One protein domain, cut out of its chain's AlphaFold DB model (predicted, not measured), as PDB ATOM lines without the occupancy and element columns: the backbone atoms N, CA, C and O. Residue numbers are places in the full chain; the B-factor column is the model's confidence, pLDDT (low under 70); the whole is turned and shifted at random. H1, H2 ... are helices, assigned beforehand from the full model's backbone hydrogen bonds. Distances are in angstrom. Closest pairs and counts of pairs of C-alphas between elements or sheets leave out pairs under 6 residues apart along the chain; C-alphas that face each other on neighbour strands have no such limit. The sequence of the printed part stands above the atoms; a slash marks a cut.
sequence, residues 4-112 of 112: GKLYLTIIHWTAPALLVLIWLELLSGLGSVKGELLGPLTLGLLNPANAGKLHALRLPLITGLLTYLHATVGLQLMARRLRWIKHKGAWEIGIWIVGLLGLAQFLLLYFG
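This is residues 4 to 112 of the 112 residues of an uncharacterized protein of Chloroflexi bacterium (UniProt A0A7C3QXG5). Three long helices make a bundle, a group packed together: H4 runs through the middle, H5 lies side by side with it, and kinked H1 crosses H4 slantwise with its later part. The short H2 and H3 each pack on a part of H4 alone, H2 on its residues 73 to 77 and H3 on its residues 62 to 66, and both stay apart from H5. The printed part has 109 residues, with five named helices in the order H1 to H5 and no named strand; the class is all helix. It is compact, with a radius of gyration of the C-alphas of 14.6 A and spans of 45 by 32 by 20 A.

Start at H1, residues 4 to 28, which has a kink of 37 degrees near residue 16. Its residues 21 to 28 alone touch H4, residues 60 to 81, closest at C-alphas 25 and 71, 4.8 A; they run the same way at a steep tilt of 37 degrees, only just past shallow. H4 is the hub, touching the four other helices. H5, residues 88 to 111, forms a hairpin with H4, opposite ways at a shallow tilt of 11 degrees, closest at C-alphas 72 and 99, 5.4 A. H1 and H5 are close but not clearly touching, C-alphas 10 and 109 being closest at 7.0 A. H3, residues 48 to 56, forms a hairpin with H4, which touches it with residues 62 to 66 alone, closest at C-alphas 55 and 63, 6.3 A; they run opposite ways at a steep tilt of 37 degrees, only just past shallow. H2, residues 38 to 41, only just touches residues 73 to 77 of H4, with 3 pairs of C-alphas within 8 A, closest at C-alphas 41 and 73, 6.0 A. In H3, H4 and H5 every O i to N i+4 pair is within hydrogen-bond range, in H1 19 of 21; H2 is too short for such a pair.

Find C-alpha 4 at (65.106, 109.746, 70.795); from there H1 runs 34.4 A. H4 begins at (54.126, 121.151, 61.858) and spans 31.4 A; H5, 34.4 A long, ends at C-alpha 111, (65.042, 117.805, 58.302).

The C-alphas of Gly 4 and Arg 83 are farthest apart, 45.6 A. The printed part has no cut and no long link. Mean pLDDT of the printed part is 70.1; look for low values at residues 4 to 46.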
ATOM      1  N   GLY A   4      65.934 109.195  69.715       35.75
ATOM      2  CA  GLY A   4      65.106 109.746  70.795       35.75
ATOM      3  C   GLY A   4      65.846 110.719  71.722       35.75
ATOM      4  O   GLY A   4      65.286 111.741  72.097       35.75
ATOM      5  N   LYS A   5      67.122 110.459  72.045       47.09
ATOM      6  CA  LYS A   5      67.947 111.398  72.827       47.09
ATOM      7  C   LYS A   5      68.291 112.657  72.033       47.09
ATOM      8  O   LYS A   5      68.320 113.728  72.627       47.09
ATOM      9  N   LEU A   6      68.506 112.546  70.719       41.84
ATOM     10  CA  LEU A   6      68.687 113.704  69.837       41.84
ATOM     11  C   LEU A   6      67.429 114.579  69.832       41.84
ATOM     12  O   LEU A   6      67.528 115.753  70.162       41.84
ATOM     13  N   TYR A   7      66.249 114.001  69.591       42.31
ATOM     14  CA  TYR A   7      64.977 114.739  69.613       42.31
ATOM     15  C   TYR A   7      64.666 115.370  70.974       42.31
ATOM     16  O   TYR A   7      64.245 116.521  71.032       42.31
ATOM     17  N   LEU A   8      64.924 114.666  72.077       52.25
ATOM     18  CA  LEU A   8      64.768 115.237  73.417       52.25
ATOM     19  C   LEU A   8      65.731 116.396  73.660       52.25
ATOM     20  O   LEU A   8      65.326 117.405  74.218       52.25
ATOM     21  N   THR A   9      66.977 116.280  73.207       54.84
ATOM     22  CA  THR A   9      67.977 117.351  73.322       54.84
ATOM     23  C   THR A   9      67.549 118.564  72.500       54.84
ATOM     24  O   THR A   9      67.566 119.684  72.995       54.84
ATOM     25  N   ILE A  10      67.069 118.336  71.279       47.34
ATOM     26  CA  ILE A  10      66.510 119.360  70.398       47.34
ATOM     27  C   ILE A  10      65.362 120.100  71.077       47.34
ATOM     28  O   ILE A  10      65.393 121.325  71.152       47.34
ATOM     29  N   ILE A  11      64.380 119.372  71.609       55.16
ATOM     30  CA  ILE A  11      63.232 119.963  72.301       55.16
ATOM     31  C   ILE A  11      63.706 120.722  73.540       55.16
ATOM     32  O   ILE A  11      63.271 121.842  73.766       55.16
ATOM     33  N   HIS A  12      64.639 120.170  74.313       60.28
ATOM     34  CA  HIS A  12      65.132 120.804  75.533       60.28
ATOM     35  C   HIS A  12      65.899 122.108  75.263       60.28
ATOM     36  O   HIS A  12      65.793 123.051  76.042       60.28
ATOM     37  N   TRP A  13      66.631 122.186  74.149       52.78
ATOM     38  CA  TRP A  13      67.376 123.387  73.756       52.78
ATOM     39  C   TRP A  13      66.538 124.406  72.981       52.78
ATOM     40  O   TRP A  13      66.758 125.607  73.122       52.78
ATOM     41  N   THR A  14      65.574 123.958  72.174       53.28
ATOM     42  CA  THR A  14      64.699 124.860  71.408       53.28
ATOM     43  C   THR A  14      63.514 125.358  72.225       53.28
ATOM     44  O   THR A  14      63.100 126.492  72.012       53.28
ATOM     45  N   ALA A  15      63.005 124.591  73.196       59.78
ATOM     46  CA  ALA A  15      61.843 124.980  73.996       59.78
ATOM     47  C   ALA A  15      62.026 126.306  74.750       59.78
ATOM     48  O   ALA A  15      61.104 127.108  74.681       59.78
ATOM     49  N   PRO A  16      63.162 126.620  75.401       62.12
ATOM     50  CA  PRO A  16      63.329 127.907  76.076       62.12
ATOM     51  C   PRO A  16      63.319 129.086  75.097       62.12
ATOM     52  O   PRO A  16      62.636 130.079  75.335       62.12
ATOM     53  N   ALA A  17      64.024 128.961  73.967       59.66
ATOM     54  CA  ALA A  17      64.050 129.993  72.934       59.66
ATOM     55  C   ALA A  17      62.665 130.173  72.298       59.66
ATOM     56  O   ALA A  17      62.183 131.295  72.174       59.66
ATOM     57  N   LEU A  18      61.993 129.071  71.965       57.81
ATOM     58  CA  LEU A  18      60.643 129.073  71.412       57.81
ATOM     59  C   LEU A  18      59.632 129.658  72.408       57.81
ATOM     60  O   LEU A  18      58.775 130.433  72.009       57.81
ATOM     61  N   LEU A  19      59.759 129.356  73.704       61.00
ATOM     62  CA  LEU A  19      58.898 129.895  74.758       61.00
ATOM     63  C   LEU A  19      59.081 131.408  74.911       61.00
ATOM     64  O   LEU A  19      58.096 132.133  75.011       61.00
ATOM     65  N   VAL A  20      60.326 131.892  74.887       63.47
ATOM     66  CA  VAL A  20      60.629 133.331  74.904       63.47
ATOM     67  C   VAL A  20      60.073 134.007  73.653       63.47
ATOM     68  O   VAL A  20      59.449 135.057  73.762       63.47
ATOM     69  N   LEU A  21      60.230 133.394  72.479       59.81
ATOM     70  CA  LEU A  21      59.691 133.912  71.222       59.81
ATOM     71  C   LEU A  21      58.157 133.952  71.221       59.81
ATOM     72  O   LEU A  21      57.606 134.979  70.850       59.81
ATOM     73  N   ILE A  22      57.478 132.908  71.704       61.91
ATOM     74  CA  ILE A  22      56.012 132.865  71.862       61.91
ATOM     75  C   ILE A  22      55.545 133.897  72.897       61.91
ATOM     76  O   ILE A  22      54.545 134.582  72.702       61.91
ATOM     77  N   TRP A  23      56.267 134.056  74.004       60.19
ATOM     78  CA  TRP A  23      55.951 135.074  75.006       60.19
ATOM     79  C   TRP A  23      56.089 136.494  74.435       60.19
ATOM     80  O   TRP A  23      55.208 137.333  74.627       60.19
ATOM     81  N   LEU A  24      57.145 136.749  73.660       60.75
ATOM     82  CA  LEU A  24      57.345 138.006  72.934       60.75
ATOM     83  C   LEU A  24      56.304 138.207  71.823       60.75
ATOM     84  O   LEU A  24      55.861 139.333  71.604       60.75
ATOM     85  N   GLU A  25      55.879 137.133  71.157       63.19
ATOM     86  CA  GLU A  25      54.789 137.121  70.178       63.19
ATOM     87  C   GLU A  25      53.499 137.649  70.817       63.19
ATOM     88  O   GLU A  25      52.921 138.630  70.340       63.19
ATOM     89  N   LEU A  26      53.121 137.080  71.966       62.56
ATOM     90  CA  LEU A  26      51.948 137.485  72.741       62.56
ATOM     91  C   LEU A  26      52.045 138.944  73.217       62.56
ATOM     92  O   LEU A  26      51.073 139.692  73.100       62.56
ATOM     93  N   LEU A  27      53.215 139.377  73.699       59.12
ATOM     94  CA  LEU A  27      53.436 140.750  74.174       59.12
ATOM     95  C   LEU A  27      53.464 141.796  73.058       59.12
ATOM     96  O   LEU A  27      53.058 142.940  73.271       59.12
ATOM     97  N   SER A  28      53.942 141.426  71.871       60.84
ATOM     98  CA  SER A  28      54.011 142.344  70.733       60.84
ATOM     99  C   SER A  28      52.626 142.795  70.264       60.84
ATOM    100  O   SER A  28      52.488 143.857  69.653       60.84
ATOM    101  N   GLY A  29      51.585 142.009  70.566       55.78
ATOM    102  CA  GLY A  29      50.222 142.278  70.136       55.78
ATOM    103  C   GLY A  29      50.077 142.258  68.617       55.78
ATOM    104  O   GLY A  29      49.160 142.896  68.102       55.78
ATOM    105  N   LEU A  30      50.956 141.564  67.881       58.06
ATOM    106  CA  LEU A  30      50.916 141.529  66.418       58.06
ATOM    107  C   LEU A  30      49.556 141.040  65.888       58.06
ATOM    108  O   LEU A  30      49.067 141.564  64.891       58.06
ATOM    109  N   GLY A  31      48.895 140.126  66.608       56.12
ATOM    110  CA  GLY A  31      47.530 139.677  66.304       56.12
ATOM    111  C   GLY A  31      46.472 140.794  66.302       56.12
ATOM    112  O   GLY A  31      45.390 140.612  65.751       56.12
ATOM    113  N   SER A  32      46.782 141.962  66.876       55.28
ATOM    114  CA  SER A  32      45.934 143.163  66.876       55.28
ATOM    115  C   SER A  32      46.354 144.224  65.849       55.28
ATOM    116  O   SER A  32      45.633 145.203  65.647       55.28
ATOM    117  N   VAL A  33      47.498 144.054  65.177       58.56
ATOM    118  CA  VAL A  33      47.988 145.006  64.175       58.56
ATOM    119  C   VAL A  33      47.312 144.721  62.839       58.56
ATOM    120  O   VAL A  33      47.542 143.686  62.222       58.56
ATOM    121  N   LYS A  34      46.465 145.647  62.379       55.22
ATOM    122  CA  LYS A  34      45.773 145.553  61.084       55.22
ATOM    123  C   LYS A  34      46.465 146.401  60.012       55.22
ATOM    124  O   LYS A  34      46.808 147.555  60.253       55.22
ATOM    125  N   GLY A  35      46.589 145.830  58.811       59.12
ATOM    126  CA  GLY A  35      46.708 146.546  57.534       59.12
ATOM    127  C   GLY A  35      48.050 147.219  57.243       59.12
ATOM    128  O   GLY A  35      48.872 146.667  56.520       59.12
ATOM    129  N   GLU A  36      48.262 148.426  57.761       60.69
ATOM    130  CA  GLU A  36      49.261 149.359  57.208       60.69
ATOM    131  C   GLU A  36      50.687 149.132  57.728       60.69
ATOM    132  O   GLU A  36      51.659 149.346  57.011       60.69
ATOM    133  N   LEU A  37      50.831 148.645  58.965       61.66
ATOM    134  CA  LEU A  37      52.145 148.384  59.566       61.66
ATOM    135  C   LEU A  37      52.716 147.009  59.198       61.66
ATOM    136  O   LEU A  37      53.923 146.811  59.300       61.66
ATOM    137  N   LEU A  38      51.873 146.075  58.753       65.31
ATOM    138  CA  LEU A  38      52.275 144.703  58.438       65.31
ATOM    139  C   LEU A  38      53.239 144.656  57.251       65.31
ATOM    140  O   LEU A  38      54.330 144.122  57.393       65.31
ATOM    141  N   GLY A  39      52.900 145.289  56.125       65.44
ATOM    142  CA  GLY A  39      53.765 145.310  54.938       65.44
ATOM    143  C   GLY A  39      55.206 145.760  55.244       65.44
ATOM    144  O   GLY A  39      56.135 145.006  54.961       65.44
ATOM    145  N   PRO A  40      55.416 146.925  55.884       66.94
ATOM    146  CA  PRO A  40      56.748 147.393  56.267       66.94
ATOM    147  C   PRO A  40      57.464 146.507  57.296       66.94
ATOM    148  O   PRO A  40      58.680 146.355  57.220       66.94
ATOM    149  N   LEU A  41      56.741 145.932  58.265       65.31
ATOM    150  CA  LEU A  41      57.334 145.100  59.323       65.31
ATOM    151  C   LEU A  41      57.734 143.710  58.829       65.31
ATOM    152  O   LEU A  41      58.688 143.123  59.335       65.31
ATOM    153  N   THR A  42      57.006 143.183  57.850       64.88
ATOM    154  CA  THR A  42      57.251 141.857  57.283       64.88
ATOM    155  C   THR A  42      57.987 141.928  55.954       64.88
ATOM    156  O   THR A  42      58.098 140.903  55.295       64.88
ATOM    157  N   LEU A  43      58.411 143.117  55.508       65.19
ATOM    158  CA  LEU A  43      58.967 143.346  54.167       65.19
ATOM    159  C   LEU A  43      58.044 142.833  53.039       65.19
ATOM    160  O   LEU A  43      58.504 142.370  52.002       65.19
ATOM    161  N   GLY A  44      56.727 142.842  53.265       66.38
ATOM    162  CA  GLY A  44      55.729 142.272  52.353       66.38
ATOM    163  C   GLY A  44      55.667 140.737  52.311       66.38
ATOM    164  O   GLY A  44      54.849 140.192  51.578       66.38
ATOM    165  N   LEU A  45      56.477 140.028  53.108       65.19
ATOM    166  CA  LEU A  45      56.562 138.561  53.095       65.19
ATOM    167  C   LEU A  45      55.331 137.859  53.684       65.19
ATOM    168  O   LEU A  45      55.064 136.704  53.357       65.19
ATOM    169  N   LEU A  46      54.577 138.528  54.559       66.69
ATOM    170  CA  LEU A  46      53.417 137.941  55.221       66.69
ATOM    171  C   LEU A  46      52.122 138.589  54.741       66.69
ATOM    172  O   LEU A  46      51.869 139.771  54.957       66.69
ATOM    173  N   ASN A  47      51.258 137.760  54.156       71.12
ATOM    174  CA  ASN A  47      49.863 138.092  53.909       71.12
ATOM    175  C   ASN A  47      48.994 137.450  55.012       71.12
ATOM    176  O   ASN A  47      48.919 136.218  55.059       71.12
ATOM    177  N   PRO A  48      48.303 138.235  55.863       66.44
ATOM    178  CA  PRO A  48      47.490 137.714  56.967       66.44
ATOM    179  C   PRO A  48      46.412 136.714  56.533       66.44
ATOM    180  O   PRO A  48      46.177 135.719  57.218       66.44
ATOM    181  N   ALA A  49      45.782 136.938  55.375       68.50
ATOM    182  CA  ALA A  49      44.744 136.050  54.857       68.50
ATOM    183  C   ALA A  49      45.318 134.682  54.458       68.50
ATOM    184  O   ALA A  49      44.686 133.650  54.682       68.50
ATOM    185  N   ASN A  50      46.533 134.659  53.905       71.44
ATOM    186  CA  ASN A  50      47.214 133.413  53.553       71.44
ATOM    187  C   ASN A  50      47.807 132.729  54.789       71.44
ATOM    188  O   ASN A  50      47.694 131.514  54.914       71.44
ATOM    189  N   ALA A  51      48.364 133.491  55.734       67.56
ATOM    190  CA  ALA A  51      48.885 132.962  56.993       67.56
ATOM    191  C   ALA A  51      47.791 132.262  57.816       67.56
ATOM    192  O   ALA A  51      48.010 131.160  58.315       67.56
ATOM    193  N   GLY A  52      46.585 132.838  57.885       65.62
ATOM    194  CA  GLY A  52      45.440 132.207  58.549       65.62
ATOM    195  C   GLY A  52      45.028 130.878  57.904       65.62
ATOM    196  O   GLY A  52      44.797 129.891  58.603       65.62
ATOM    197  N   LYS A  53      45.012 130.813  56.565       70.19
ATOM    198  CA  LYS A  53      44.738 129.569  55.824       70.19
ATOM    199  C   LYS A  53      45.819 128.513  56.061       70.19
ATOM    200  O   LYS A  53      45.500 127.347  56.261       70.19
ATOM    201  N   LEU A  54      47.085 128.924  56.084       68.38
ATOM    202  CA  LEU A  54      48.227 128.046  56.344       68.38
ATOM    203  C   LEU A  54      48.219 127.491  57.778       68.38
ATOM    204  O   LEU A  54      48.507 126.311  57.971       68.38
ATOM    205  N   HIS A  55      47.807 128.290  58.768       63.75
ATOM    206  CA  HIS A  55      47.595 127.816  60.140       63.75
ATOM    207  C   HIS A  55      46.496 126.749  60.235       63.75
ATOM    208  O   HIS A  55      46.627 125.800  61.010       63.75
ATOM    209  N   ALA A  56      45.431 126.865  59.436       68.25
ATOM    210  CA  ALA A  56      44.327 125.906  59.446       68.25
ATOM    211  C   ALA A  56      44.739 124.503  58.961       68.25
ATOM    212  O   ALA A  56      44.133 123.516  59.376       68.25
ATOM    213  N   LEU A  57      45.795 124.400  58.145       75.25
ATOM    214  CA  LEU A  57      46.313 123.121  57.645       75.25
ATOM    215  C   LEU A  57      47.042 122.296  58.719       75.25
ATOM    216  O   LEU A  57      47.298 121.117  58.493       75.25
ATOM    217  N   ARG A  58      47.376 122.890  59.878       66.19
ATOM    218  CA  ARG A  58      48.041 122.229  61.024       66.19
ATOM    219  C   ARG A  58      49.309 121.437  60.657       66.19
ATOM    220  O   ARG A  58      49.638 120.447  61.304       66.19
ATOM    221  N   LEU A  59      50.032 121.871  59.625       74.50
ATOM    222  CA  LEU A  59      51.284 121.241  59.211       74.50
ATOM    223  C   LEU A  59      52.426 121.697  60.138       74.50
ATOM    224  O   LEU A  59      52.705 122.897  60.165       74.50
ATOM    225  N   PRO A  60      53.123 120.785  60.851       73.62
ATOM    226  CA  PRO A  60      54.126 121.151  61.858       73.62
ATOM    227  C   PRO A  60      55.229 122.073  61.328       73.62
ATOM    228  O   PRO A  60      55.573 123.058  61.976       73.62
ATOM    229  N   LEU A  61      55.727 121.798  60.117       76.38
ATOM    230  CA  LEU A  61      56.715 122.641  59.441       76.38
ATOM    231  C   LEU A  61      56.197 124.069  59.236       76.38
ATOM    232  O   LEU A  61      56.875 125.031  59.576       76.38
ATOM    233  N   ILE A  62      54.981 124.207  58.705       74.69
ATOM    234  CA  ILE A  62      54.370 125.505  58.401       74.69
ATOM    235  C   ILE A  62      54.095 126.279  59.687       74.69
ATOM    236  O   ILE A  62      54.381 127.470  59.753       74.69
ATOM    237  N   THR A  63      53.581 125.607  60.717       74.56
ATOM    238  CA  THR A  63      53.366 126.225  62.028       74.56
ATOM    239  C   THR A  63      54.684 126.717  62.623       74.56
ATOM    240  O   THR A  63      54.746 127.870  63.032       74.56
ATOM    241  N   GLY A  64      55.751 125.910  62.587       73.69
ATOM    242  CA  GLY A  64      57.069 126.333  63.064       73.69
ATOM    243  C   GLY A  64      57.621 127.537  62.297       73.69
ATOM    244  O   GLY A  64      57.991 128.536  62.910       73.69
ATOM    245  N   LEU A  65      57.597 127.493  60.959       77.81
ATOM    246  CA  LEU A  65      58.019 128.614  60.105       77.81
ATOM    247  C   LEU A  65      57.257 129.906  60.443       77.81
ATOM    248  O   LEU A  65      57.863 130.971  60.581       77.81
ATOM    249  N   LEU A  66      55.934 129.809  60.597       74.44
ATOM    250  CA  LEU A  66      55.085 130.950  60.926       74.44
ATOM    251  C   LEU A  66      55.364 131.488  62.331       74.44
ATOM    252  O   LEU A  66      55.433 132.702  62.475       74.44
ATOM    253  N   THR A  67      55.596 130.637  63.334       75.88
ATOM    254  CA  THR A  67      55.959 131.074  64.695       75.88
ATOM    255  C   THR A  67      57.253 131.888  64.702       75.88
ATOM    256  O   THR A  67      57.291 132.977  65.273       75.88
ATOM    257  N   TYR A  68      58.307 131.429  64.017       77.00
ATOM    258  CA  TYR A  68      59.564 132.187  63.939       77.00
ATOM    259  C   TYR A  68      59.391 133.525  63.219       77.00
ATOM    260  O   TYR A  68      59.893 134.553  63.686       77.00
ATOM    261  N   LEU A  69      58.655 133.535  62.106       76.69
ATOM    262  CA  LEU A  69      58.335 134.769  61.391       76.69
ATOM    263  C   LEU A  69      57.529 135.729  62.273       76.69
ATOM    264  O   LEU A  69      57.863 136.909  62.358       76.69
ATOM    265  N   HIS A  70      56.514 135.232  62.971       75.06
ATOM    266  CA  HIS A  70      55.662 136.035  63.840       75.06
ATOM    267  C   HIS A  70      56.461 136.645  64.989       75.06
ATOM    268  O   HIS A  70      56.395 137.855  65.198       75.06
ATOM    269  N   ALA A  71      57.278 135.854  65.681       75.12
ATOM    270  CA  ALA A  71      58.110 136.349  66.769       75.12
ATOM    271  C   ALA A  71      59.127 137.398  66.291       75.12
ATOM    272  O   ALA A  71      59.307 138.431  66.939       75.12
ATOM    273  N   THR A  72      59.729 137.186  65.115       80.81
ATOM    274  CA  THR A  72      60.646 138.151  64.486       80.81
ATOM    275  C   THR A  72      59.931 139.477  64.231       80.81
ATOM    276  O   THR A  72      60.389 140.531  64.664       80.81
ATOM    277  N   VAL A  73      58.759 139.445  63.600       78.12
ATOM    278  CA  VAL A  73      57.976 140.649  63.276       78.12
ATOM    279  C   VAL A  73      57.419 141.318  64.542       78.12
ATOM    280  O   VAL A  73      57.399 142.546  64.640       78.12
ATOM    281  N   GLY A  74      57.015 140.537  65.544       75.75
ATOM    282  CA  GLY A  74      56.547 141.038  66.836       75.75
ATOM    283  C   GLY A  74      57.634 141.815  67.576       75.75
ATOM    284  O   GLY A  74      57.393 142.910  68.093       75.75
ATOM    285  N   LEU A  75      58.865 141.309  67.539       77.50
ATOM    286  CA  LEU A  75      60.035 142.006  68.063       77.50
ATOM    287  C   LEU A  75      60.336 143.306  67.305       77.50
ATOM    288  O   LEU A  75      60.644 144.314  67.945       77.50
ATOM    289  N   GLN A  76      60.187 143.323  65.973       79.50
ATOM    290  CA  GLN A  76      60.326 144.551  65.172       79.50
ATOM    291  C   GLN A  76      59.298 145.609  65.591       79.50
ATOM    292  O   GLN A  76      59.621 146.782  65.796       79.50
ATOM    293  N   LEU A  77      58.046 145.194  65.776       76.19
ATOM    294  CA  LEU A  77      56.973 146.077  66.219       76.19
ATOM    295  C   LEU A  77      57.251 146.649  67.615       76.19
ATOM    296  O   LEU A  77      57.089 147.856  67.832       76.19
ATOM    297  N   MET A  78      57.691 145.804  68.549       74.75
ATOM    298  CA  MET A  78      58.056 146.233  69.897       74.75
ATOM    299  C   MET A  78      59.193 147.259  69.846       74.75
ATOM    300  O   MET A  78      59.096 148.321  70.465       74.75
ATOM    301  N   ALA A  79      60.213 147.003  69.027       76.31
ATOM    302  CA  ALA A  79      61.331 147.916  68.831       76.31
ATOM    303  C   ALA A  79      60.892 149.310  68.379       76.31
ATOM    304  O   ALA A  79      61.365 150.332  68.881       76.31
ATOM    305  N   ARG A  80      59.952 149.360  67.430       74.69
ATOM    306  CA  ARG A  80      59.443 150.626  66.897       74.69
ATOM    307  C   ARG A  80      58.665 151.426  67.937       74.69
ATOM    308  O   ARG A  80      58.753 152.658  67.905       74.69
ATOM    309  N   ARG A  81      57.955 150.749  68.850       76.25
ATOM    310  CA  ARG A  81      57.155 151.358  69.930       76.25
ATOM    311  C   ARG A  81      57.999 151.840  71.113       76.25
ATOM    312  O   ARG A  81      57.629 152.813  71.769       76.25
ATOM    313  N   LEU A  82      59.131 151.196  71.386       79.12
ATOM    314  CA  LEU A  82      59.997 151.536  72.513       79.12
ATOM    315  C   LEU A  82      60.852 152.778  72.217       79.12
ATOM    316  O   LEU A  82      61.754 152.765  71.384       79.12
ATOM    317  N   ARG A  83      60.591 153.872  72.945       79.62
ATOM    318  CA  ARG A  83      61.284 155.164  72.758       79.62
ATOM    319  C   ARG A  83      62.763 155.151  73.164       79.62
ATOM    320  O   ARG A  83      63.515 156.000  72.706       79.62
ATOM    321  N   TRP A  84      63.176 154.216  74.021       82.12
ATOM    322  CA  TRP A  84      64.545 154.137  74.546       82.12
ATOM    323  C   TRP A  84      65.542 153.492  73.569       82.12
ATOM    324  O   TRP A  84      66.752 153.635  73.740       82.12
ATOM    325  N   ILE A  85      65.056 152.832  72.513       81.25
ATOM    326  CA  ILE A  85      65.904 152.253  71.470       81.25
ATOM    327  C   ILE A  85      66.341 153.370  70.519       81.25
ATOM    328  O   ILE A  85      65.591 153.795  69.639       81.25
ATOM    329  N   LYS A  86      67.576 153.853  70.706       80.06
ATOM    330  CA  LYS A  86      68.160 154.944  69.907       80.06
ATOM    331  C   LYS A  86      68.537 154.500  68.491       80.06
ATOM    332  O   LYS A  86      68.247 155.197  67.525       80.06
ATOM    333  N   HIS A  87      69.140 153.320  68.356       87.19
ATOM    334  CA  HIS A  87      69.619 152.790  67.076       87.19
ATOM    335  C   HIS A  87      68.636 151.772  66.496       87.19
ATOM    336  O   HIS A  87      68.929 150.578  66.437       87.19
ATOM    337  N   LYS A  88      67.459 152.248  66.067       81.94
ATOM    338  CA  LYS A  88      66.397 151.374  65.544       81.94
ATOM    339  C   LYS A  88      66.894 150.486  64.399       81.94
ATOM    340  O   LYS A  88      66.710 149.287  64.481       81.94
ATOM    341  N   GLY A  89      67.629 151.028  63.423       81.81
ATOM    342  CA  GLY A  89      68.146 150.234  62.296       81.81
ATOM    343  C   GLY A  89      69.053 149.064  62.710       81.81
ATOM    344  O   GLY A  89      68.876 147.953  62.223       81.81
ATOM    345  N   ALA A  90      69.973 149.273  63.660       85.19
ATOM    346  CA  ALA A  90      70.832 148.197  64.168       85.19
ATOM    347  C   ALA A  90      70.020 147.114  64.897       85.19
ATOM    348  O   ALA A  90      70.303 145.925  64.770       85.19
ATOM    349  N   TRP A  91      68.981 147.526  65.624       84.94
ATOM    350  CA  TRP A  91      68.065 146.615  66.299       84.94
ATOM    351  C   TRP A  91      67.211 145.812  65.307       84.94
ATOM    352  O   TRP A  91      67.077 144.600  65.463       84.94
ATOM    353  N   GLU A  92      66.686 146.457  64.259       83.75
ATOM    354  CA  GLU A  92      65.914 145.776  63.216       83.75
ATOM    355  C   GLU A  92      66.772 144.715  62.506       83.75
ATOM    356  O   GLU A  92      66.329 143.577  62.340       83.75
ATOM    357  N   ILE A  93      68.020 145.047  62.161       86.44
ATOM    358  CA  ILE A  93      68.977 144.096  61.573       86.44
ATOM    359  C   ILE A  93      69.274 142.949  62.549       86.44
ATOM    360  O   ILE A  93      69.220 141.783  62.161       86.44
ATOM    361  N   GLY A  94      69.539 143.264  63.819       86.38
ATOM    362  CA  GLY A  94      69.823 142.267  64.852       86.38
ATOM    363  C   GLY A  94      68.683 141.264  65.039       86.38
ATOM    364  O   GLY A  94      68.932 140.058  65.062       86.38
ATOM    365  N   ILE A  95      67.433 141.733  65.096       85.31
ATOM    366  CA  ILE A  95      66.261 140.850  65.181       85.31
ATOM    367  C   ILE A  95      66.166 139.942  63.953       85.31
ATOM    368  O   ILE A  95      65.914 138.751  64.116       85.31
ATOM    369  N   TRP A  96      66.372 140.463  62.740       84.69
ATOM    370  CA  TRP A  96      66.329 139.633  61.530       84.69
ATOM    371  C   TRP A  96      67.416 138.560  61.530       84.69
ATOM    372  O   TRP A  96      67.125 137.417  61.190       84.69
ATOM    373  N   ILE A  97      68.635 138.891  61.964       87.44
ATOM    374  CA  ILE A  97      69.721 137.913  62.104       87.44
ATOM    375  C   ILE A  97      69.320 136.817  63.098       87.44
ATOM    376  O   ILE A  97      69.411 135.636  62.772       87.44
ATOM    377  N   VAL A  98      68.829 137.185  64.285       83.56
ATOM    378  CA  VAL A  98      68.394 136.214  65.305       83.56
ATOM    379  C   VAL A  98      67.227 135.359  64.803       83.56
ATOM    380  O   VAL A  98      67.237 134.143  64.987       83.56
ATOM    381  N   GLY A  99      66.253 135.969  64.125       83.56
ATOM    382  CA  GLY A  99      65.122 135.275  63.514       83.56
ATOM    383  C   GLY A  99      65.561 134.267  62.451       83.56
ATOM    384  O   GLY A  99      65.116 133.121  62.479       83.56
ATOM    385  N   LEU A 100      66.485 134.652  61.563       85.75
ATOM    386  CA  LEU A 100      67.056 133.767  60.541       85.75
ATOM    387  C   LEU A 100      67.865 132.621  61.151       85.75
ATOM    388  O   LEU A 100      67.746 131.490  60.689       85.75
ATOM    389  N   LEU A 101      68.651 132.885  62.198       85.00
ATOM    390  CA  LEU A 101      69.390 131.844  62.915       85.00
ATOM    391  C   LEU A 101      68.439 130.848  63.587       85.00
ATOM    392  O   LEU A 101      68.630 129.642  63.450       85.00
ATOM    393  N   GLY A 102      67.392 131.338  64.255       81.31
ATOM    394  CA  GLY A 102      66.363 130.490  64.856       81.31
ATOM    395  C   GLY A 102      65.612 129.656  63.816       81.31
ATOM    396  O   GLY A 102      65.394 128.463  64.021       81.31
ATOM    397  N   LEU A 103      65.289 130.254  62.667       83.00
ATOM    398  CA  LEU A 103      64.652 129.566  61.547       83.00
ATOM    399  C   LEU A 103      65.555 128.480  60.952       83.00
ATOM    400  O   LEU A 103      65.107 127.356  60.734       83.00
ATOM    401  N   ALA A 104      66.828 128.800  60.707       84.69
ATOM    402  CA  ALA A 104      67.816 127.856  60.196       84.69
ATOM    403  C   ALA A 104      68.030 126.699  61.177       84.69
ATOM    404  O   ALA A 104      68.055 125.542  60.762       84.69
ATOM    405  N   GLN A 105      68.107 126.998  62.478       81.88
ATOM    406  CA  GLN A 105      68.161 125.989  63.527       81.88
ATOM    407  C   GLN A 105      66.924 125.086  63.462       81.88
ATOM    408  O   GLN A 105      67.072 123.876  63.363       81.88
ATOM    409  N   PHE A 106      65.712 125.641  63.444       79.81
ATOM    410  CA  PHE A 106      64.486 124.846  63.331       79.81
ATOM    411  C   PHE A 106      64.477 123.943  62.091       79.81
ATOM    412  O   PHE A 106      64.175 122.759  62.208       79.81
ATOM    413  N   LEU A 107      64.854 124.469  60.924       82.69
ATOM    414  CA  LEU A 107      64.901 123.701  59.679       82.69
ATOM    415  C   LEU A 107      65.923 122.561  59.737       82.69
ATOM    416  O   LEU A 107      65.593 121.436  59.365       82.69
ATOM    417  N   LEU A 108      67.130 122.825  60.244       83.75
ATOM    418  CA  LEU A 108      68.155 121.796  60.440       83.75
ATOM    419  C   LEU A 108      67.662 120.679  61.358       83.75
ATOM    420  O   LEU A 108      67.917 119.514  61.094       83.75
ATOM    421  N   LEU A 109      66.938 121.035  62.415       77.00
ATOM    422  CA  LEU A 109      66.410 120.083  63.386       77.00
ATOM    423  C   LEU A 109      65.174 119.324  62.890       77.00
ATOM    424  O   LEU A 109      64.882 118.238  63.382       77.00
ATOM    425  N   TYR A 110      64.420 119.914  61.962       75.88
ATOM    426  CA  TYR A 110      63.237 119.300  61.370       75.88
ATOM    427  C   TYR A 110      63.602 118.306  60.258       75.88
ATOM    428  O   TYR A 110      62.940 117.278  60.120       75.88
ATOM    429  N   PHE A 111      64.630 118.614  59.458       80.75
ATOM    430  CA  PHE A 111      65.042 117.805  58.302       80.75
ATOM    431  C   PHE A 111      66.267 116.905  58.540       80.75
ATOM    432  O   PHE A 111      66.447 115.953  57.780       80.75
ATOM    433  N   GLY A 112      67.110 117.210  59.530       72.31
ATOM    434  CA  GLY A 112      68.286 116.414  59.918       72.31
ATOM    435  C   GLY A 112      67.984 115.374  60.990       72.31
ATOM    436  O   GLY A 112      68.627 114.300  60.945       72.31
TER     437      GLY A 112